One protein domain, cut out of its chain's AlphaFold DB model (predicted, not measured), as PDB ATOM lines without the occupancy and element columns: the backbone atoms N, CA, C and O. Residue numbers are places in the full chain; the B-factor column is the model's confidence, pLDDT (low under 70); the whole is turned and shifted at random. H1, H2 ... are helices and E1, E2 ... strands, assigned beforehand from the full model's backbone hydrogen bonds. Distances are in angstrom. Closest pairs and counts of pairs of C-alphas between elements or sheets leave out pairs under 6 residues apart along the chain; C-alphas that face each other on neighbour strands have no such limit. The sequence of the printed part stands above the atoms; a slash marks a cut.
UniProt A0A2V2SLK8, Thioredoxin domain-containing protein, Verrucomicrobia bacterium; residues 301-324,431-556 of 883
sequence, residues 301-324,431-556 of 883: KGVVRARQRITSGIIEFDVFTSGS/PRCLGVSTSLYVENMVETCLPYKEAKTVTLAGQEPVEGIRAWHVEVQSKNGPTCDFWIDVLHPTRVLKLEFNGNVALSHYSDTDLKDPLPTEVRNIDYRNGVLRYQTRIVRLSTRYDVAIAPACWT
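Overview. This is residues 301 to 324 and 431 to 556 of the 883 residues of the protein "Thioredoxin domain-containing protein" of Verrucomicrobia bacterium (UniProt A0A2V2SLK8). One large, twisted wall of eight antiparallel strands bends over the unnamed stretch 431 to 454, which packs on one of its faces; the other face is bare. The short helix H1 sits beside that stretch, and residues 551 to 556, with H2, stick out as a small tail past the end of E8. The printed part has 150 residues with two named helices and eight named strands, along the chain H1 E1 E2 E3 E4 E5 E6 E7 E8 H2, and its class is mostly strand. Across the sheet the order is E1 E8 E7 E6 E5 E4 E3 E2. The whole is compact, with a radius of gyration of the C-alphas of 15.6 A and spans of 44 by 35 by 33 A.

Arrangement. H1, residues 301 to 308, is not on the sheet. E1, residues 312 to 322, is an edge strand and bends by 50 degrees at residue 316. Its antiparallel neighbour is E8, residues 532 to 546, at 151 degrees, with N 318 and O 540 2.8 A apart. E2, residues 455 to 466, is the other edge strand and bends by 79 degrees at residue 463. It opens a meander, each strand the antiparallel neighbour of the one before: E2, then E3, residues 469 to 478, E4, residues 483 to 489, E5, residues 496 to 501, E6, residues 504 to 509, E7, residues 522 to 529, and E8. Each successive two form a hairpin. Within hydrogen-bond range are N 459 and O 475 of E2 and E3, 2.9 A; N 474 and O 486 of E3 and E4, 2.8 A; N 487 and O 498 of E4 and E5, 2.9 A; N 506 and O 499 of E5 and E6, 2.9 A; N 524 and O 507 of E6 and E7, 2.8 A; and N 525 and O 537 of E7 and E8, 2.8 A. E8 bends by 70 degrees at residue 543. The closest C-alphas of H1 and E5, Val 303 and Val 496, are 7.7 A apart. H2, residues 552 to 555, stands free and is not on the sheet. In H1 every O i to N i+4 pair is within hydrogen-bond range; H2 is too short for such a pair.

Along the chain. H1 begins at C-alpha 301, (133.955, 176.006, 167.038). E1 measures 30.8 A, E2 23.7 A, E3 26.6 A, E7 23.5 A and E8 38.1 A from first to last C-alpha. H2 ends at C-alpha 555, (149.902, 180.604, 141.365).

Size, cuts and confidence. The two C-alphas farthest apart, of Gly 462 and Thr 556, are 48.3 A apart. Residues 325 to 430 are not printed, and C-alphas 324 and 431 are 23.5 A apart across the cut. The link from E6 to E7, 12 residues, is long. The pLDDT is under 70 at residues 322 to 324, 479 to 482 and 529 to 531.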
ATOM      1  N   LYS A 301     134.706 175.616 168.251       92.12
ATOM      2  CA  LYS A 301     133.955 176.006 167.038       92.12
ATOM      3  C   LYS A 301     133.933 177.516 166.799       92.12
ATOM      4  O   LYS A 301     133.890 177.934 165.645       92.12
ATOM      5  N   GLY A 302     133.941 178.325 167.858       90.94
ATOM      6  CA  GLY A 302     134.055 179.781 167.792       90.94
ATOM      7  C   GLY A 302     135.393 180.208 167.193       90.94
ATOM      8  O   GLY A 302     135.405 180.982 166.236       90.94
ATOM      9  N   VAL A 303     136.493 179.622 167.676       93.56
ATOM     10  CA  VAL A 303     137.847 179.816 167.127       93.56
ATOM     11  C   VAL A 303     137.907 179.406 165.649       93.56
ATOM     12  O   VAL A 303     138.311 180.218 164.815       93.56
ATOM     13  N   VAL A 304     137.435 178.198 165.296       91.56
ATOM     14  CA  VAL A 304     137.386 177.733 163.894       91.56
ATOM     15  C   VAL A 304     136.594 178.703 163.017       91.56
ATOM     16  O   VAL A 304     137.109 179.160 162.001       91.56
ATOM     17  N   ARG A 305     135.368 179.074 163.415       92.19
ATOM     18  CA  ARG A 305     134.495 179.964 162.632       92.19
ATOM     19  C   ARG A 305     135.101 181.354 162.446       92.19
ATOM     20  O   ARG A 305     135.005 181.908 161.355       92.19
ATOM     21  N   ALA A 306     135.686 181.932 163.494       91.19
ATOM     22  CA  ALA A 306     136.289 183.261 163.424       91.19
ATOM     23  C   ALA A 306     137.461 183.301 162.436       91.19
ATOM     24  O   ALA A 306     137.612 184.271 161.702       91.19
ATOM     25  N   ARG A 307     138.245 182.221 162.381       91.94
ATOM     26  CA  ARG A 307     139.420 182.096 161.517       91.94
ATOM     27  C   ARG A 307     139.060 181.685 160.087       91.94
ATOM     28  O   ARG A 307     139.531 182.321 159.156       91.94
ATOM     29  N   GLN A 308     138.169 180.709 159.889       89.88
ATOM     30  CA  GLN A 308     137.698 180.279 158.557       89.88
ATOM     31  C   GLN A 308     136.935 181.368 157.783       89.88
ATOM     32  O   GLN A 308     136.861 181.289 156.560       89.88
ATOM     33  N   ARG A 309     136.381 182.385 158.465       88.25
ATOM     34  CA  ARG A 309     135.782 183.568 157.816       88.25
ATOM     35  C   ARG A 309     136.783 184.385 156.997       88.25
ATOM     36  O   ARG A 309     136.347 185.063 156.080       88.25
ATOM     37  N   ILE A 310     138.073 184.313 157.326       90.69
ATOM     38  CA  ILE A 310     139.148 184.925 156.547       90.69
ATOM     39  C   ILE A 310     139.403 184.003 155.350       90.69
ATOM     40  O   ILE A 310     140.017 182.942 155.509       90.69
ATOM     41  N   THR A 311     138.885 184.348 154.171       87.38
ATOM     42  CA  THR A 311     138.955 183.468 152.983       87.38
ATOM     43  C   THR A 311     140.257 183.628 152.212       87.38
ATOM     44  O   THR A 311     140.758 182.666 151.629       87.38
ATOM     45  N   SER A 312     140.831 184.829 152.260       92.12
ATOM     46  CA  SER A 312     142.124 185.156 151.671       92.12
ATOM     47  C   SER A 312     142.872 186.182 152.521       92.12
ATOM     48  O   SER A 312     142.316 186.780 153.448       92.12
ATOM     49  N   GLY A 313     144.149 186.406 152.224       93.44
ATOM     50  CA  GLY A 313     144.900 187.461 152.889       93.44
ATOM     51  C   GLY A 313     146.389 187.482 152.590       93.44
ATOM     52  O   GLY A 313     146.947 186.563 151.993       93.44
ATOM     53  N   ILE A 314     147.027 188.561 153.039       94.88
ATOM     54  CA  ILE A 314     148.471 188.789 152.976       94.88
ATOM     55  C   ILE A 314     148.944 189.119 154.392       94.88
ATOM     56  O   ILE A 314     148.465 190.090 154.987       94.88
ATOM     57  N   ILE A 315     149.859 188.317 154.936       94.31
ATOM     58  CA  ILE A 315     150.379 188.472 156.299       94.31
ATOM     59  C   ILE A 315     151.904 188.384 156.275       94.31
ATOM     60  O   ILE A 315     152.466 187.500 155.632       94.31
ATOM     61  N   GLU A 316     152.563 189.307 156.967       95.00
ATOM     62  CA  GLU A 316     154.023 189.381 157.059       95.00
ATOM     63  C   GLU A 316     154.460 189.157 158.511       95.00
ATOM     64  O   GLU A 316     153.831 189.662 159.445       95.00
ATOM     65  N   PHE A 317     155.539 188.401 158.699       93.12
ATOM     66  CA  PHE A 317     156.060 187.970 159.992       93.12
ATOM     67  C   PHE A 317     157.578 188.144 160.064       93.12
ATOM     68  O   PHE A 317     158.275 187.948 159.072       93.12
ATOM     69  N   ASP A 318     158.092 188.403 161.262       91.69
ATOM     70  CA  ASP A 318     159.445 188.014 161.649       91.69
ATOM     71  C   ASP A 318     159.388 186.670 162.380       91.69
ATOM     72  O   ASP A 318     158.621 186.501 163.330       91.69
ATOM     73  N   VAL A 319     160.231 185.724 161.980       87.56
ATOM     74  CA  VAL A 319     160.416 184.436 162.648       87.56
ATOM     75  C   VAL A 319     161.829 184.374 163.217       87.56
ATOM     76  O   VAL A 319     162.813 184.539 162.499       87.56
ATOM     77  N   PHE A 320     161.926 184.108 164.515       84.81
ATOM     78  CA  PHE A 320     163.173 183.899 165.246       84.81
ATOM     79  C   PHE A 320     163.187 182.467 165.774       84.81
ATOM     80  O   PHE A 320     162.183 182.020 166.320       84.81
ATOM     81  N   THR A 321     164.295 181.732 165.657       76.56
ATOM     82  CA  THR A 321     164.441 180.416 166.321       76.56
ATOM     83  C   THR A 321     165.729 180.358 167.137       76.56
ATOM     84  O   THR A 321     166.782 180.757 166.645       76.56
ATOM     85  N   SER A 322     165.642 179.864 168.370       69.25
ATOM     86  CA  SER A 322     166.742 179.749 169.332       69.25
ATOM     87  C   SER A 322     166.817 178.334 169.918       69.25
ATOM     88  O   SER A 322     165.867 177.556 169.832       69.25
ATOM     89  N   GLY A 323     167.962 177.963 170.497       57.50
ATOM     90  CA  GLY A 323     168.175 176.643 171.111       57.50
ATOM     91  C   GLY A 323     168.564 175.524 170.136       57.50
ATOM     92  O   GLY A 323     169.067 174.496 170.578       57.50
ATOM     93  N   SER A 324     168.435 175.733 168.821       52.69
ATOM     94  CA  SER A 324     169.051 174.837 167.836       52.69
ATOM     95  C   SER A 324     170.575 174.974 167.868       52.69
ATOM     96  O   SER A 324     171.094 176.088 167.795       52.69
ATOM     97  N   PRO A 431     148.136 180.579 157.518       89.88
ATOM     98  CA  PRO A 431     148.475 181.452 158.638       89.88
ATOM     99  C   PRO A 431     147.337 181.576 159.660       89.88
ATOM    100  O   PRO A 431     147.550 182.014 160.793       89.88
ATOM    101  N   ARG A 432     146.128 181.122 159.310       91.38
ATOM    102  CA  ARG A 432     144.998 181.016 160.229       91.38
ATOM    103  C   ARG A 432     145.208 179.924 161.292       91.38
ATOM    104  O   ARG A 432     144.463 179.912 162.273       91.38
ATOM    105  N   CYS A 433     146.210 179.043 161.176       90.06
ATOM    106  CA  CYS A 433     146.566 178.054 162.205       90.06
ATOM    107  C   CYS A 433     147.468 178.611 163.335       90.06
ATOM    108  O   CYS A 433     147.752 177.901 164.302       90.06
ATOM    109  N   LEU A 434     147.913 179.875 163.268       90.12
ATOM    110  CA  LEU A 434     148.835 180.452 164.260       90.12
ATOM    111  C   LEU A 434     148.271 180.447 165.684       90.12
ATOM    112  O   LEU A 434     147.149 180.897 165.929       90.12
ATOM    113  N   GLY A 435     149.053 179.937 166.634       88.94
ATOM    114  CA  GLY A 435     148.638 179.806 168.033       88.94
ATOM    115  C   GLY A 435     147.651 178.667 168.315       88.94
ATOM    116  O   GLY A 435     147.268 178.476 169.463       88.94
ATOM    117  N   VAL A 436     147.250 177.897 167.292       90.50
ATOM    118  CA  VAL A 436     146.489 176.638 167.442       90.50
ATOM    119  C   VAL A 436     147.208 175.431 166.837       90.50
ATOM    120  O   VAL A 436     146.660 174.339 166.829       90.50
ATOM    121  N   SER A 437     148.453 175.606 166.387       86.31
ATOM    122  CA  SER A 437     149.363 174.523 166.021       86.31
ATOM    123  C   SER A 437     150.789 174.857 166.454       86.31
ATOM    124  O   SER A 437     151.242 175.994 166.309       86.31
ATOM    125  N   THR A 438     151.513 173.851 166.944       76.06
ATOM    126  CA  THR A 438     152.968 173.908 167.171       76.06
ATOM    127  C   THR A 438     153.767 173.630 165.890       76.06
ATOM    128  O   THR A 438     154.955 173.941 165.827       76.06
ATOM    129  N   SER A 439     153.113 173.091 164.854       74.88
ATOM    130  CA  SER A 439     153.688 172.708 163.563       74.88
ATOM    131  C   SER A 439     153.162 173.587 162.418       74.88
ATOM    132  O   SER A 439     151.958 173.833 162.303       74.88
ATOM    133  N   LEU A 440     154.065 174.028 161.541       75.44
ATOM    134  CA  LEU A 440     153.790 174.942 160.427       75.44
ATOM    135  C   LEU A 440     153.876 174.231 159.065       75.44
ATOM    136  O   LEU A 440     154.523 174.727 158.147       75.44
ATOM    137  N   TYR A 441     153.253 173.055 158.945       74.44
ATOM    138  CA  TYR A 441     153.119 172.350 157.668       74.44
ATOM    139  C   TYR A 441     151.846 172.746 156.918       74.44
ATOM    140  O   TYR A 441     150.817 173.060 157.514       74.44
ATOM    141  N   VAL A 442     151.900 172.627 155.591       75.62
ATOM    142  CA  VAL A 442     150.803 172.930 154.658       75.62
ATOM    143  C   VAL A 442     149.520 172.116 154.896       75.62
ATOM    144  O   VAL A 442     148.434 172.539 154.516       75.62
ATOM    145  N   GLU A 443     149.635 170.959 155.548       74.62
ATOM    146  CA  GLU A 443     148.518 170.057 155.867       74.62
ATOM    147  C   GLU A 443     147.709 170.521 157.098       74.62
ATOM    148  O   GLU A 443     146.577 170.079 157.318       74.62
ATOM    149  N   ASN A 444     148.261 171.447 157.890       79.75
ATOM    150  CA  ASN A 444     147.666 171.938 159.131       79.75
ATOM    151  C   ASN A 444     146.644 173.050 158.858       79.75
ATOM    152  O   ASN A 444     146.938 174.243 158.927       79.75
ATOM    153  N   MET A 445     145.405 172.646 158.593       82.88
ATOM    154  CA  MET A 445     144.259 173.546 158.472       82.88
ATOM    155  C   MET A 445     143.701 173.908 159.854       82.88
ATOM    156  O   MET A 445     143.784 173.128 160.801       82.88
ATOM    157  N   VAL A 446     143.049 175.070 159.982       86.44
ATOM    158  CA  VAL A 446     142.428 175.533 161.249       86.44
ATOM    159  C   VAL A 446     141.565 174.457 161.924       86.44
ATOM    160  O   VAL A 446     141.541 174.341 163.145       86.44
ATOM    161  N   GLU A 447     140.840 173.679 161.124       83.25
ATOM    162  CA  GLU A 447     139.888 172.678 161.601       83.25
ATOM    163  C   GLU A 447     140.534 171.340 161.986       83.25
ATOM    164  O   GLU A 447     140.027 170.678 162.889       83.25
ATOM    165  N   THR A 448     141.667 170.963 161.378       82.25
ATOM    166  CA  THR A 448     142.441 169.779 161.801       82.25
ATOM    167  C   THR A 448     143.256 170.077 163.062       82.25
ATOM    168  O   THR A 448     143.367 169.229 163.942       82.25
ATOM    169  N   CYS A 449     143.719 171.322 163.215       85.75
ATOM    170  CA  CYS A 449     144.410 171.825 164.406       85.75
ATOM    171  C   CYS A 449     143.520 171.964 165.659       85.75
ATOM    172  O   CYS A 449     144.031 172.098 166.768       85.75
ATOM    173  N   LEU A 450     142.191 171.935 165.512       87.75
ATOM    174  CA  LEU A 450     141.219 172.033 166.611       87.75
ATOM    175  C   LEU A 450     140.339 170.762 166.628       87.75
ATOM    176  O   LEU A 450     139.171 170.826 166.240       87.75
ATOM    177  N   PRO A 451     140.858 169.594 167.068       82.50
ATOM    178  CA  PRO A 451     140.305 168.269 166.746       82.50
ATOM    179  C   PRO A 451     139.028 167.855 167.518       82.50
ATOM    180  O   PRO A 451     138.773 166.672 167.746       82.50
ATOM    181  N   TYR A 452     138.151 168.796 167.886       84.31
ATOM    182  CA  TYR A 452     136.913 168.521 168.640       84.31
ATOM    183  C   TYR A 452     135.895 167.630 167.901       84.31
ATOM    184  O   TYR A 452     134.957 167.134 168.525       84.31
ATOM    185  N   LYS A 453     136.022 167.464 166.576       80.69
ATOM    186  CA  LYS A 453     135.168 166.563 165.776       80.69
ATOM    187  C   LYS A 453     135.483 165.089 166.025       80.69
ATOM    188  O   LYS A 453     134.571 164.263 166.031       80.69
ATOM    189  N   GLU A 454     136.759 164.780 166.229       77.81
ATOM    190  CA  GLU A 454     137.288 163.414 166.333       77.81
ATOM    191  C   GLU A 454     137.732 163.066 167.759       77.81
ATOM    192  O   GLU A 454     138.029 161.911 168.051       77.81
ATOM    193  N   ALA A 455     137.683 164.034 168.674       81.56
ATOM    194  CA  ALA A 455     137.923 163.846 170.096       81.56
ATOM    195  C   ALA A 455     137.039 162.755 170.732       81.56
ATOM    196  O   ALA A 455     135.848 162.601 170.440       81.56
ATOM    197  N   LYS A 456     137.633 162.026 171.676       86.19
ATOM    198  CA  LYS A 456     136.975 161.082 172.585       86.19
ATOM    199  C   LYS A 456     136.177 161.823 173.655       86.19
ATOM    200  O   LYS A 456     135.035 161.459 173.943       86.19
ATOM    201  N   THR A 457     136.775 162.873 174.211       89.50
ATOM    202  CA  THR A 457     136.145 163.835 175.118       89.50
ATOM    203  C   THR A 457     136.701 165.227 174.858       89.50
ATOM    204  O   THR A 457     137.883 165.386 174.566       89.50
ATOM    205  N   VAL A 458     135.835 166.229 174.997       91.69
ATOM    206  CA  VAL A 458     136.219 167.638 175.075       91.69
ATOM    207  C   VAL A 458     135.712 168.132 176.422       91.69
ATOM    208  O   VAL A 458     134.497 168.209 176.624       91.69
ATOM    209  N   THR A 459     136.623 168.373 177.358       93.25
ATOM    210  CA  THR A 459     136.317 168.742 178.745       93.25
ATOM    211  C   THR A 459     136.726 170.180 179.014       93.25
ATOM    212  O   THR A 459     137.713 170.675 178.483       93.25
ATOM    213  N   LEU A 460     135.932 170.879 179.823       93.25
ATOM    214  CA  LEU A 460     136.323 172.166 180.382       93.25
ATOM    215  C   LEU A 460     136.949 171.880 181.750       93.25
ATOM    216  O   LEU A 460     136.229 171.521 182.680       93.25
ATOM    217  N   ALA A 461     138.269 172.006 181.867       90.94
ATOM    218  CA  ALA A 461     138.984 171.791 183.128       90.94
ATOM    219  C   ALA A 461     138.741 172.930 184.136       90.94
ATOM    220  O   ALA A 461     138.895 172.753 185.345       90.94
ATOM    221  N   GLY A 462     138.326 174.102 183.642       89.62
ATOM    222  CA  GLY A 462     137.933 175.256 184.443       89.62
ATOM    223  C   GLY A 462     138.515 176.550 183.885       89.62
ATOM    224  O   GLY A 462     138.583 176.740 182.669       89.62
ATOM    225  N   GLN A 463     138.936 177.445 184.781       92.12
ATOM    226  CA  GLN A 463     139.701 178.636 184.416       92.12
ATOM    227  C   GLN A 463     141.046 178.686 185.118       92.12
ATOM    228  O   GLN A 463     141.124 178.487 186.329       92.12
ATOM    229  N   GLU A 464     142.067 179.096 184.377       93.62
ATOM    230  CA  GLU A 464     143.383 179.413 184.918       93.62
ATOM    231  C   GLU A 464     144.031 180.581 184.155       93.62
ATOM    232  O   GLU A 464     143.635 180.884 183.023       93.62
ATOM    233  N   PRO A 465     144.965 181.321 184.780       94.69
ATOM    234  CA  PRO A 465     145.614 182.453 184.138       94.69
ATOM    235  C   PRO A 465     146.758 182.006 183.217       94.69
ATOM    236  O   PRO A 465     147.722 181.394 183.670       94.69
ATOM    237  N   VAL A 466     146.713 182.413 181.947       94.25
ATOM    238  CA  VAL A 466     147.853 182.340 181.019       94.25
ATOM    239  C   VAL A 466     148.488 183.724 180.943       94.25
ATOM    240  O   VAL A 466     147.840 184.680 180.529       94.25
ATOM    241  N   GLU A 467     149.731 183.846 181.418       92.06
ATOM    242  CA  GLU A 467     150.487 185.115 181.499       92.06
ATOM    243  C   GLU A 467     149.685 186.285 182.126       92.06
ATOM    244  O   GLU A 467     149.844 187.450 181.776       92.06
ATOM    245  N   GLY A 468     148.811 185.967 183.093       90.25
ATOM    246  CA  GLY A 468     147.956 186.926 183.809       90.25
ATOM    247  C   GLY A 468     146.560 187.140 183.205       90.25
ATOM    248  O   GLY A 468     145.683 187.668 183.890       90.25
ATOM    249  N   ILE A 469     146.307 186.679 181.977       92.19
ATOM    250  CA  ILE A 469     144.992 186.737 181.326       92.19
ATOM    251  C   ILE A 469     144.176 185.503 181.731       92.19
ATOM    252  O   ILE A 469     144.653 184.374 181.635       92.19
ATOM    253  N   ARG A 470     142.929 185.691 182.183       94.50
ATOM    254  CA  ARG A 470     142.032 184.569 182.517       94.50
ATOM    255  C   ARG A 470     141.643 183.811 181.249       94.50
ATOM    256  O   ARG A 470     141.022 184.390 180.358       94.50
ATOM    257  N   ALA A 471     141.930 182.515 181.226       95.94
ATOM    258  CA  ALA A 471     141.574 181.618 180.140       95.94
ATOM    259  C   ALA A 471     140.648 180.496 180.624       95.94
ATOM    260  O   ALA A 471     140.771 180.018 181.751       95.94
ATOM    261  N   TRP A 472     139.743 180.053 179.757       96.25
ATOM    262  CA  TRP A 472     139.057 178.770 179.854       96.25
ATOM    263  C   TRP A 472     140.005 177.669 179.383       96.25
ATOM    264  O   TRP A 472     140.422 177.693 178.225       96.25
ATOM    265  N   HIS A 473     140.328 176.714 180.251       96.50
ATOM    266  CA  HIS A 473     141.111 175.542 179.873       96.50
ATOM    267  C   HIS A 473     140.168 174.468 179.313       96.50
ATOM    268  O   HIS A 473     139.284 173.966 180.012       96.50
ATOM    269  N   VAL A 474     140.344 174.162 178.030       95.81
ATOM    270  CA  VAL A 474     139.633 173.137 177.271       95.81
ATOM    271  C   VAL A 474     140.598 172.007 176.918       95.81
ATOM    272  O   VAL A 474     141.464 172.176 176.064       95.81
ATOM    273  N   GLU A 475     140.405 170.851 177.535       94.38
ATOM    274  CA  GLU A 475     141.147 169.626 177.239       94.38
ATOM    275  C   GLU A 475     140.464 168.889 176.078       94.38
ATOM    276  O   GLU A 475     139.249 168.648 176.095       94.38
ATOM    277  N   VAL A 476     141.229 168.495 175.062       92.19
ATOM    278  CA  VAL A 476     140.742 167.722 173.911       92.19
ATOM    279  C   VAL A 476     141.471 166.386 173.879       92.19
ATOM    280  O   VAL A 476     142.546 166.245 173.298       92.19
ATOM    281  N   GLN A 477     140.872 165.369 174.500       87.56
ATOM    282  CA  GLN A 477     141.407 164.012 174.446       87.56
ATOM    283  C   GLN A 477     141.090 163.405 173.076       87.56
ATOM    284  O   GLN A 477     139.927 163.129 172.768       87.56
ATOM    285  N   SER A 478     142.118 163.164 172.261       74.00
ATOM    286  CA  SER A 478     141.987 162.393 171.021       74.00
ATOM    287  C   SER A 478     141.549 160.946 171.309       74.00
ATOM    288  O   SER A 478     141.736 160.425 172.411       74.00
ATOM    289  N   LYS A 479     140.929 160.280 170.330       68.44
ATOM    290  CA  LYS A 479     140.579 158.851 170.434       68.44
ATOM    291  C   LYS A 479     141.804 157.944 170.352       68.44
ATOM    292  O   LYS A 479     141.894 157.007 171.138       68.44
ATOM    293  N   ASN A 480     142.727 158.278 169.450       57.91
ATOM    294  CA  ASN A 480     143.879 157.460 169.058       57.91
ATOM    295  C   ASN A 480     145.232 158.194 169.194       57.91
ATOM    296  O   ASN A 480     146.247 157.703 168.704       57.91
ATOM    297  N   GLY A 481     145.265 159.366 169.837       61.56
ATOM    298  CA  GLY A 481     146.464 160.202 169.971       61.56
ATOM    299  C   GLY A 481     146.591 160.883 171.340       61.56
ATOM    300  O   GLY A 481     145.748 160.661 172.214       61.56
ATOM    301  N   PRO A 482     147.634 161.710 171.544       68.44
ATOM    302  CA  PRO A 482     147.810 162.476 172.775       68.44
ATOM    303  C   PRO A 482     146.696 163.521 172.960       68.44
ATOM    304  O   PRO A 482     145.983 163.875 172.018       68.44
ATOM    305  N   THR A 483     146.541 164.011 174.190       82.94
ATOM    306  CA  THR A 483     145.643 165.130 174.502       82.94
ATOM    307  C   THR A 483     146.188 166.430 173.893       82.94
ATOM    308  O   THR A 483     147.400 166.660 173.906       82.94
ATOM    309  N   CYS A 484     145.291 167.265 173.367       89.19
ATOM    310  CA  CYS A 484     145.571 168.648 172.990       89.19
ATOM    311  C   CYS A 484     144.837 169.576 173.964       89.19
ATOM    312  O   CYS A 484     143.607 169.550 174.005       89.19
ATOM    313  N   ASP A 485     145.554 170.423 174.688       94.00
ATOM    314  CA  ASP A 485     144.956 171.333 175.665       94.00
ATOM    315  C   ASP A 485     144.987 172.772 175.146       94.00
ATOM    316  O   ASP A 485     146.003 173.248 174.635       94.00
ATOM    317  N   PHE A 486     143.858 173.473 175.250       96.06
ATOM    318  CA  PHE A 486     143.658 174.818 174.712       96.06
ATOM    319  C   PHE A 486     143.202 175.772 175.809       96.06
ATOM    320  O   PHE A 486     142.195 175.539 176.475       96.06
ATOM    321  N   TRP A 487     143.876 176.908 175.939       97.44
ATOM    322  CA  TRP A 487     143.491 177.977 176.854       97.44
ATOM    323  C   TRP A 487     142.897 179.132 176.059       97.44
ATOM    324  O   TRP A 487     143.606 179.801 175.309       97.44
ATOM    325  N   ILE A 488     141.595 179.361 176.202       96.25
ATOM    326  CA  ILE A 488     140.821 180.307 175.388       96.25
ATOM    327  C   ILE A 488     140.453 181.528 176.236       96.25
ATOM    328  O   ILE A 488     139.908 181.369 177.324       96.25
ATOM    329  N   ASP A 489     140.737 182.741 175.760       94.38
ATOM    330  CA  ASP A 489     140.466 183.991 176.492       94.38
ATOM    331  C   ASP A 489     138.983 184.080 176.921       94.38
ATOM    332  O   ASP A 489     138.063 183.940 176.110       94.38
ATOM    333  N   VAL A 490     138.749 184.313 178.220       91.12
ATOM    334  CA  VAL A 490     137.405 184.410 178.817       91.12
ATOM    335  C   VAL A 490     136.609 185.602 178.271       91.12
ATOM    336  O   VAL A 490     135.384 185.518 178.175       91.12
ATOM    337  N   LEU A 491     137.281 186.707 177.934       89.31
ATOM    338  CA  LEU A 491     136.672 187.925 177.393       89.31
ATOM    339  C   LEU A 491     136.583 187.897 175.860       89.31
ATOM    340  O   LEU A 491     135.659 188.479 175.292       89.31
ATOM    341  N   HIS A 492     137.504 187.191 175.200       90.56
ATOM    342  CA  HIS A 492     137.609 187.125 173.740       90.56
ATOM    343  C   HIS A 492     137.633 185.659 173.254       90.56
ATOM    344  O   HIS A 492     138.682 185.169 172.836       90.56
ATOM    345  N   PRO A 493     136.489 184.942 173.249       88.94
ATOM    346  CA  PRO A 493     136.417 183.481 173.064       88.94
ATOM    347  C   PRO A 493     136.771 182.957 171.651       88.94
ATOM    348  O   PRO A 493     136.449 181.823 171.300       88.94
ATOM    349  N   THR A 494     137.420 183.779 170.829       90.38
ATOM    350  CA  THR A 494     138.041 183.440 169.539       90.38
ATOM    351  C   THR A 494     139.575 183.383 169.616       90.38
ATOM    352  O   THR A 494     140.213 182.932 168.665       90.38
ATOM    353  N   ARG A 495     140.167 183.825 170.737       94.38
ATOM    354  CA  ARG A 495     141.613 183.894 170.983       94.38
ATOM    355  C   ARG A 495     142.073 182.706 171.825       94.38
ATOM    356  O   ARG A 495     141.646 182.543 172.965       94.38
ATOM    357  N   VAL A 496     142.971 181.898 171.269       96.56
ATOM    358  CA  VAL A 496     143.671 180.819 171.985       96.56
ATOM    359  C   VAL A 496     144.994 181.381 172.493       96.56
ATOM    360  O   VAL A 496     145.835 181.748 171.681       96.56
ATOM    361  N   LEU A 497     145.147 181.499 173.811       97.12
ATOM    362  CA  LEU A 497     146.291 182.095 174.514       97.12
ATOM    363  C   LEU A 497     147.428 181.090 174.746       97.12
ATOM    364  O   LEU A 497     148.598 181.463 174.731       97.12
ATOM    365  N   LYS A 498     147.090 179.813 174.942       97.19
ATOM    366  CA  LYS A 498     148.043 178.700 175.009       97.19
ATOM    367  C   LYS A 498     147.461 177.483 174.291       97.19
ATOM    368  O   LYS A 498     146.262 177.227 174.391       97.19
ATOM    369  N   LEU A 499     148.325 176.737 173.615       94.75
ATOM    370  CA  LEU A 499     148.131 175.347 173.205       94.75
ATOM    371  C   LEU A 499     149.213 174.496 173.879       94.75
ATOM    372  O   LEU A 499     150.369 174.920 173.948       94.75
ATOM    373  N   GLU A 500     148.860 173.292 174.311       92.38
ATOM    374  CA  GLU A 500     149.802 172.237 174.679       92.38
ATOM    375  C   GLU A 500     149.455 170.945 173.926       92.38
ATOM    376  O   GLU A 500     148.296 170.542 173.860       92.38
ATOM    377  N   PHE A 501     150.452 170.322 173.299       86.38
ATOM    378  CA  PHE A 501     150.285 169.115 172.491       86.38
ATOM    379  C   PHE A 501     151.551 168.264 172.539       86.38
ATOM    380  O   PHE A 501     152.615 168.711 172.118       86.38
ATOM    381  N   ASN A 502     151.436 167.023 173.019       79.81
ATOM    382  CA  ASN A 502     152.558 166.077 173.106       79.81
ATOM    383  C   ASN A 502     153.798 166.645 173.846       79.81
ATOM    384  O   ASN A 502     154.937 166.378 173.472       79.81
ATOM    385  N   GLY A 503     153.572 167.481 174.867       79.00
ATOM    386  CA  GLY A 503     154.614 168.205 175.609       79.00
ATOM    387  C   GLY A 503     155.119 169.493 174.942       79.00
ATOM    388  O   GLY A 503     155.727 170.316 175.621       79.00
ATOM    389  N   ASN A 504     154.837 169.719 173.656       86.12
ATOM    390  CA  ASN A 504     155.137 170.979 172.978       86.12
ATOM    391  C   ASN A 504     154.108 172.051 173.351       86.12
ATOM    392  O   ASN A 504     152.914 171.771 173.449       86.12
ATOM    393  N   VAL A 505     154.560 173.298 173.500       90.94
ATOM    394  CA  VAL A 505     153.718 174.426 173.930       90.94
ATOM    395  C   VAL A 505     153.751 175.536 172.883       90.94
ATOM    396  O   VAL A 505     154.816 175.864 172.371       90.94
ATOM    397  N   ALA A 506     152.604 176.152 172.597       93.81
ATOM    398  CA  ALA A 506     152.520 177.412 171.858       93.81
ATOM    399  C   ALA A 506     151.825 178.476 172.719       93.81
ATOM    400  O   ALA A 506     150.658 178.320 173.070       93.81
ATOM    401  N   LEU A 507     152.530 179.557 173.058       96.06
ATOM    402  CA  LEU A 507     151.990 180.715 173.784       96.06
ATOM    403  C   LEU A 507     151.673 181.836 172.794       96.06
ATOM    404  O   LEU A 507     152.507 182.153 171.953       96.06
ATOM    405  N   SER A 508     150.493 182.442 172.893       97.19
ATOM    406  CA  SER A 508     149.957 183.358 171.882       97.19
ATOM    407  C   SER A 508     149.517 184.685 172.489       97.19
ATOM    408  O   SER A 508     148.634 184.739 173.344       97.19
ATOM    409  N   HIS A 509     150.116 185.762 171.999       96.19
ATOM    410  CA  HIS A 509     149.833 187.148 172.357       96.19
ATOM    411  C   HIS A 509     148.961 187.773 171.273       96.19
ATOM    412  O   HIS A 509     149.146 187.497 170.090       96.19
ATOM    413  N   TYR A 510     148.018 188.625 171.664       95.06
ATOM    414  CA  TYR A 510     147.073 189.275 170.754       95.06
ATOM    415  C   TYR A 510     147.113 190.791 170.939       95.06
ATOM    416  O   TYR A 510     147.651 191.294 171.921       95.06
ATOM    417  N   SER A 511     146.517 191.532 170.003       88.88
ATOM    418  CA  SER A 511     146.415 192.986 170.122       88.88
ATOM    419  C   SER A 511     145.474 193.401 171.262       88.88
ATOM    420  O   SER A 511     144.310 192.984 171.294       88.88
ATOM    421  N   ASP A 512     145.958 194.276 172.143       83.62
ATOM    422  CA  ASP A 512     145.155 194.976 173.157       83.62
ATOM    423  C   ASP A 512     144.264 196.075 172.548       83.62
ATOM    424  O   ASP A 512     143.295 196.512 173.169       83.62
ATOM    425  N   THR A 513     144.583 196.546 171.335       84.69
ATOM    426  CA  THR A 513     143.860 197.640 170.663       84.69
ATOM    427  C   THR A 513     142.845 197.136 169.640       84.69
ATOM    428  O   THR A 513     141.752 197.694 169.545       84.69
ATOM    429  N   ASP A 514     143.161 196.059 168.915       84.94
ATOM    430  CA  ASP A 514     142.234 195.390 167.999       84.94
ATOM    431  C   ASP A 514     141.697 194.100 168.620       84.94
ATOM    432  O   ASP A 514     142.142 192.990 168.324       84.94
ATOM    433  N   LEU A 515     140.697 194.261 169.487       80.88
ATOM    434  CA  LEU A 515     139.993 193.164 170.156       80.88
ATOM    435  C   LEU A 515     139.183 192.271 169.195       80.88
ATOM    436  O   LEU A 515     138.635 191.259 169.630       80.88
ATOM    437  N   LYS A 516     139.061 192.640 167.910       81.88
ATOM    438  CA  LYS A 516     138.263 191.906 166.919       81.88
ATOM    439  C   LYS A 516     139.081 190.915 166.097       81.88
ATOM    440  O   LYS A 516     138.490 189.976 165.563       81.88
ATOM    441  N   ASP A 517     140.396 191.090 166.036       89.00
ATOM    442  CA  ASP A 517     141.306 190.191 165.334       89.00
ATOM    443  C   ASP A 517     141.423 188.817 166.043       89.00
ATOM    444  O   ASP A 517     141.790 188.767 167.229       89.00
ATOM    445  N   PRO A 518     141.102 187.697 165.359       90.31
ATOM    446  CA  PRO A 518     141.187 186.346 165.917       90.31
ATOM    447  C   PRO A 518     142.576 185.700 165.771       90.31
ATOM    448  O   PRO A 518     142.757 184.562 166.225       90.31
ATOM    449  N   LEU A 519     143.541 186.368 165.122       94.12
ATOM    450  CA  LEU A 519     144.914 185.881 164.979       94.12
ATOM    451  C   LEU A 519     145.876 186.599 165.946       94.12
ATOM    452  O   LEU A 519     145.709 187.790 166.218       94.12
ATOM    453  N   PRO A 520     146.883 185.885 166.480       95.88
ATOM    454  CA  PRO A 520     147.859 186.461 167.397       95.88
ATOM    455  C   PRO A 520     148.810 187.448 166.704       95.88
ATOM    456  O   PRO A 520     149.164 187.296 165.533       95.88
ATOM    457  N   THR A 521     149.260 188.448 167.461       95.75
ATOM    458  CA  THR A 521     150.346 189.368 167.088       95.75
ATOM    459  C   THR A 521     151.724 188.766 167.351       95.75
ATOM    460  O   THR A 521     152.669 189.094 166.638       95.75
ATOM    461  N   GLU A 522     151.850 187.861 168.323       95.69
ATOM    462  CA  GLU A 522     153.062 187.069 168.550       95.69
ATOM    463  C   GLU A 522     152.706 185.640 168.987       95.69
ATOM    464  O   GLU A 522     151.780 185.439 169.768       95.69
ATOM    465  N   VAL A 523     153.466 184.647 168.519       94.81
ATOM    466  CA  VAL A 523     153.401 183.256 168.991       94.81
ATOM    467  C   VAL A 523     154.795 182.779 169.393       94.81
ATOM    468  O   VAL A 523     155.749 182.960 168.640       94.81
ATOM    469  N   ARG A 524     154.922 182.137 170.557       92.88
ATOM    470  CA  ARG A 524     156.134 181.444 171.018       92.88
ATOM    471  C   ARG A 524     155.874 179.940 171.074       92.88
ATOM    472  O   ARG A 524     155.229 179.467 172.008       92.88
ATOM    473  N   ASN A 525     156.388 179.208 170.089       90.00
ATOM    474  CA  ASN A 525     156.402 177.747 170.060       90.00
ATOM    475  C   ASN A 525     157.644 177.222 170.795       90.00
ATOM    476  O   ASN A 525     158.742 177.752 170.629       90.00
ATOM    477  N   ILE A 526     157.472 176.170 171.589       88.25
ATOM    478  CA  ILE A 526     158.499 175.547 172.424       88.25
ATOM    479  C   ILE A 526     158.441 174.036 172.169       88.25
ATOM    480  O   ILE A 526     157.420 173.408 172.457       88.25
ATOM    481  N   ASP A 527     159.516 173.473 171.608       81.62
ATOM    482  CA  ASP A 527     159.623 172.049 171.259       81.62
ATOM    483  C   ASP A 527     160.427 171.281 172.318       81.62
ATOM    484  O   ASP A 527     161.529 171.695 172.697       81.62
ATOM    485  N   TYR A 528     159.891 170.152 172.780       77.50
ATOM    486  CA  TYR A 528     160.517 169.265 173.753       77.50
ATOM    487  C   TYR A 528     160.675 167.856 173.174       77.50
ATOM    488  O   TYR A 528     159.741 167.275 172.629       77.50
ATOM    489  N   ARG A 529     161.843 167.240 173.388       67.75
ATOM    490  CA  ARG A 529     162.085 165.825 173.074       67.75
ATOM    491  C   ARG A 529     162.485 165.091 174.347       67.75
ATOM    492  O   ARG A 529     163.479 165.440 174.976       67.75
ATOM    493  N   ASN A 530     161.711 164.080 174.740       67.75
ATOM    494  CA  ASN A 530     161.909 163.315 175.982       67.75
ATOM    495  C   ASN A 530     162.011 164.209 177.242       67.75
ATOM    496  O   ASN A 530     162.807 163.940 178.139       67.75
ATOM    497  N   GLY A 531     161.240 165.303 177.288       68.31
ATOM    498  CA  GLY A 531     161.260 166.291 178.378       68.31
ATOM    499  C   GLY A 531     162.421 167.296 178.341       68.31
ATOM    500  O   GLY A 531     162.459 168.205 179.166       68.31
ATOM    501  N   VAL A 532     163.351 167.183 177.387       71.69
ATOM    502  CA  VAL A 532     164.449 168.141 177.189       71.69
ATOM    503  C   VAL A 532     164.045 169.169 176.133       71.69
ATOM    504  O   VAL A 532     163.567 168.799 175.061       71.69
ATOM    505  N   LEU A 533     164.244 170.458 176.424       75.38
ATOM    506  CA  LEU A 533     164.022 171.547 175.467       75.38
ATOM    507  C   LEU A 533     164.916 171.354 174.233       75.38
ATOM    508  O   LEU A 533     166.134 171.239 174.369       75.38
ATOM    509  N   ARG A 534     164.318 171.344 173.038       72.31
ATOM    510  CA  ARG A 534     165.026 171.144 171.768       72.31
ATOM    511  C   ARG A 534     165.303 172.459 171.044       72.31
ATOM    512  O   ARG A 534     166.429 172.689 170.622       72.31
ATOM    513  N   TYR A 535     164.285 173.305 170.890       73.94
ATOM    514  CA  TYR A 535     164.390 174.673 170.375       73.94
ATOM    515  C   TYR A 535     163.116 175.468 170.700       73.94
ATOM    516  O   TYR A 535     162.098 174.911 171.115       73.94
ATOM    517  N   GLN A 536     163.175 176.783 170.501       82.94
ATOM    518  CA  GLN A 536     162.031 177.688 170.594       82.94
ATOM    519  C   GLN A 536     161.926 178.523 169.322       82.94
ATOM    520  O   GLN A 536     162.942 178.990 168.813       82.94
ATOM    521  N   THR A 537     160.708 178.758 168.842       85.94
ATOM    522  CA  THR A 537     160.429 179.609 167.681       85.94
ATOM    523  C   THR A 537     159.462 180.719 168.080       85.94
ATOM    524  O   THR A 537     158.351 180.450 168.526       85.94
ATOM    525  N   ARG A 538     159.876 181.975 167.907       90.00
ATOM    526  CA  ARG A 538     159.063 183.176 168.135       90.00
ATOM    527  C   ARG A 538     158.658 183.764 166.787       90.00
ATOM    528  O   ARG A 538     159.521 184.095 165.983       90.00
ATOM    529  N   ILE A 539     157.361 183.897 166.558       91.69
ATOM    530  CA  ILE A 539     156.751 184.424 165.334       91.69
ATOM    531  C   ILE A 539     156.083 185.742 165.709       91.69
ATOM    532  O   ILE A 539     155.163 185.736 166.520       91.69
ATOM    533  N   VAL A 540     156.530 186.860 165.149       94.12
ATOM    534  CA  VAL A 540     155.978 188.201 165.393       94.12
ATOM    535  C   VAL A 540     155.322 188.689 164.111       94.12
ATOM    536  O   VAL A 540     155.976 188.793 163.079       94.12
ATOM    537  N   ARG A 541     154.027 188.990 164.156       94.81
ATOM    538  CA  ARG A 541     153.253 189.444 162.999       94.81
ATOM    539  C   ARG A 541     153.435 190.950 162.798       94.81
ATOM    540  O   ARG A 541     153.059 191.740 163.659       94.81
ATOM    541  N   LEU A 542     153.997 191.327 161.654       94.06
ATOM    542  CA  LEU A 542     154.374 192.697 161.296       94.06
ATOM    543  C   LEU A 542     153.231 193.461 160.627       94.06
ATOM    544  O   LEU A 542     152.950 194.605 160.976       94.06
ATOM    545  N   SER A 543     152.578 192.829 159.651       93.56
ATOM    546  CA  SER A 543     151.501 193.430 158.866       93.56
ATOM    547  C   SER A 543     150.442 192.382 158.530       93.56
ATOM    548  O   SER A 543     150.696 191.174 158.573       93.56
ATOM    549  N   THR A 544     149.209 192.815 158.269       92.88
ATOM    550  CA  THR A 544     148.092 191.908 157.978       92.88
ATOM    551  C   THR A 544     147.041 192.613 157.131       92.88
ATOM    552  O   THR A 544     146.635 193.731 157.444       92.88
ATOM    553  N   ARG A 545     146.589 191.958 156.061       93.75
ATOM    554  CA  ARG A 545     145.443 192.368 155.240       93.75
ATOM    555  C   ARG A 545     144.591 191.140 154.944       93.75
ATOM    556  O   ARG A 545     145.077 190.208 154.310       93.75
ATOM    557  N   TYR A 546     143.350 191.141 155.415       92.94
ATOM    558  CA  TYR A 546     142.385 190.060 155.210       92.94
ATOM    559  C   TYR A 546     141.489 190.332 153.999       92.94
ATOM    560  O   TYR A 546     141.300 191.488 153.621       92.94
ATOM    561  N   ASP A 547     140.946 189.264 153.419       87.19
ATOM    562  CA  ASP A 547     139.903 189.265 152.384       87.19
ATOM    563  C   ASP A 547     140.255 190.121 151.147       87.19
ATOM    564  O   ASP A 547     139.407 190.750 150.511       87.19
ATOM    565  N   VAL A 548     141.547 190.139 150.802       89.38
ATOM    566  CA  VAL A 548     142.099 190.765 149.592       89.38
ATOM    567  C   VAL A 548     142.313 189.720 148.499       89.38
ATOM    568  O   VAL A 548     142.715 188.593 148.787       89.38
ATOM    569  N   ALA A 549     142.077 190.090 147.239       82.75
ATOM    570  CA  ALA A 549     142.389 189.228 146.098       82.75
ATOM    571  C   ALA A 549     143.907 189.021 145.977       82.75
ATOM    572  O   ALA A 549     144.672 189.990 146.061       82.75
ATOM    573  N   ILE A 550     144.347 187.779 145.764       86.44
ATOM    574  CA  ILE A 550     145.768 187.463 145.593       86.44
ATOM    575  C   ILE A 550     146.153 187.579 144.116       86.44
ATOM    576  O   ILE A 550     145.393 187.219 143.217       86.44
ATOM    577  N   ALA A 551     147.346 188.113 143.843       81.50
ATOM    578  CA  ALA A 551     147.819 188.301 142.476       81.50
ATOM    579  C   ALA A 551     147.923 186.937 141.754       81.50
ATOM    580  O   ALA A 551     148.684 186.082 142.212       81.50
ATOM    581  N   PRO A 552     147.253 186.719 140.601       74.44
ATOM    582  CA  PRO A 552     147.233 185.408 139.940       74.44
ATOM    583  C   PRO A 552     148.613 184.859 139.552       74.44
ATOM    584  O   PRO A 552     148.765 183.651 139.385       74.44
ATOM    585  N   ALA A 553     149.622 185.728 139.430       77.31
ATOM    586  CA  ALA A 553     151.012 185.344 139.201       77.31
ATOM    587  C   ALA A 553     151.588 184.460 140.323       77.31
ATOM    588  O   ALA A 553     152.376 183.569 140.021       77.31
ATOM    589  N   CYS A 554     151.158 184.628 141.584       81.12
ATOM    590  CA  CYS A 554     151.588 183.802 142.724       81.12
ATOM    591  C   CYS A 554     151.306 182.304 142.519       81.12
ATOM    592  O   CYS A 554     152.009 181.461 143.064       81.12
ATOM    593  N   TRP A 555     150.315 181.970 141.689       79.81
ATOM    594  CA  TRP A 555     149.902 180.604 141.365       79.81
ATOM    595  C   TRP A 555     150.575 180.079 140.082       79.81
ATOM    596  O   TRP A 555     149.935 179.404 139.272       79.81
ATOM    597  N   THR A 556     151.838 180.448 139.841       78.44
ATOM    598  CA  THR A 556     152.618 180.060 138.649       78.44
ATOM    599  C   THR A 556     154.089 179.824 138.978       78.44
ATOM    600  O   THR A 556     154.582 180.262 140.016       78.44
TER     601      THR A 556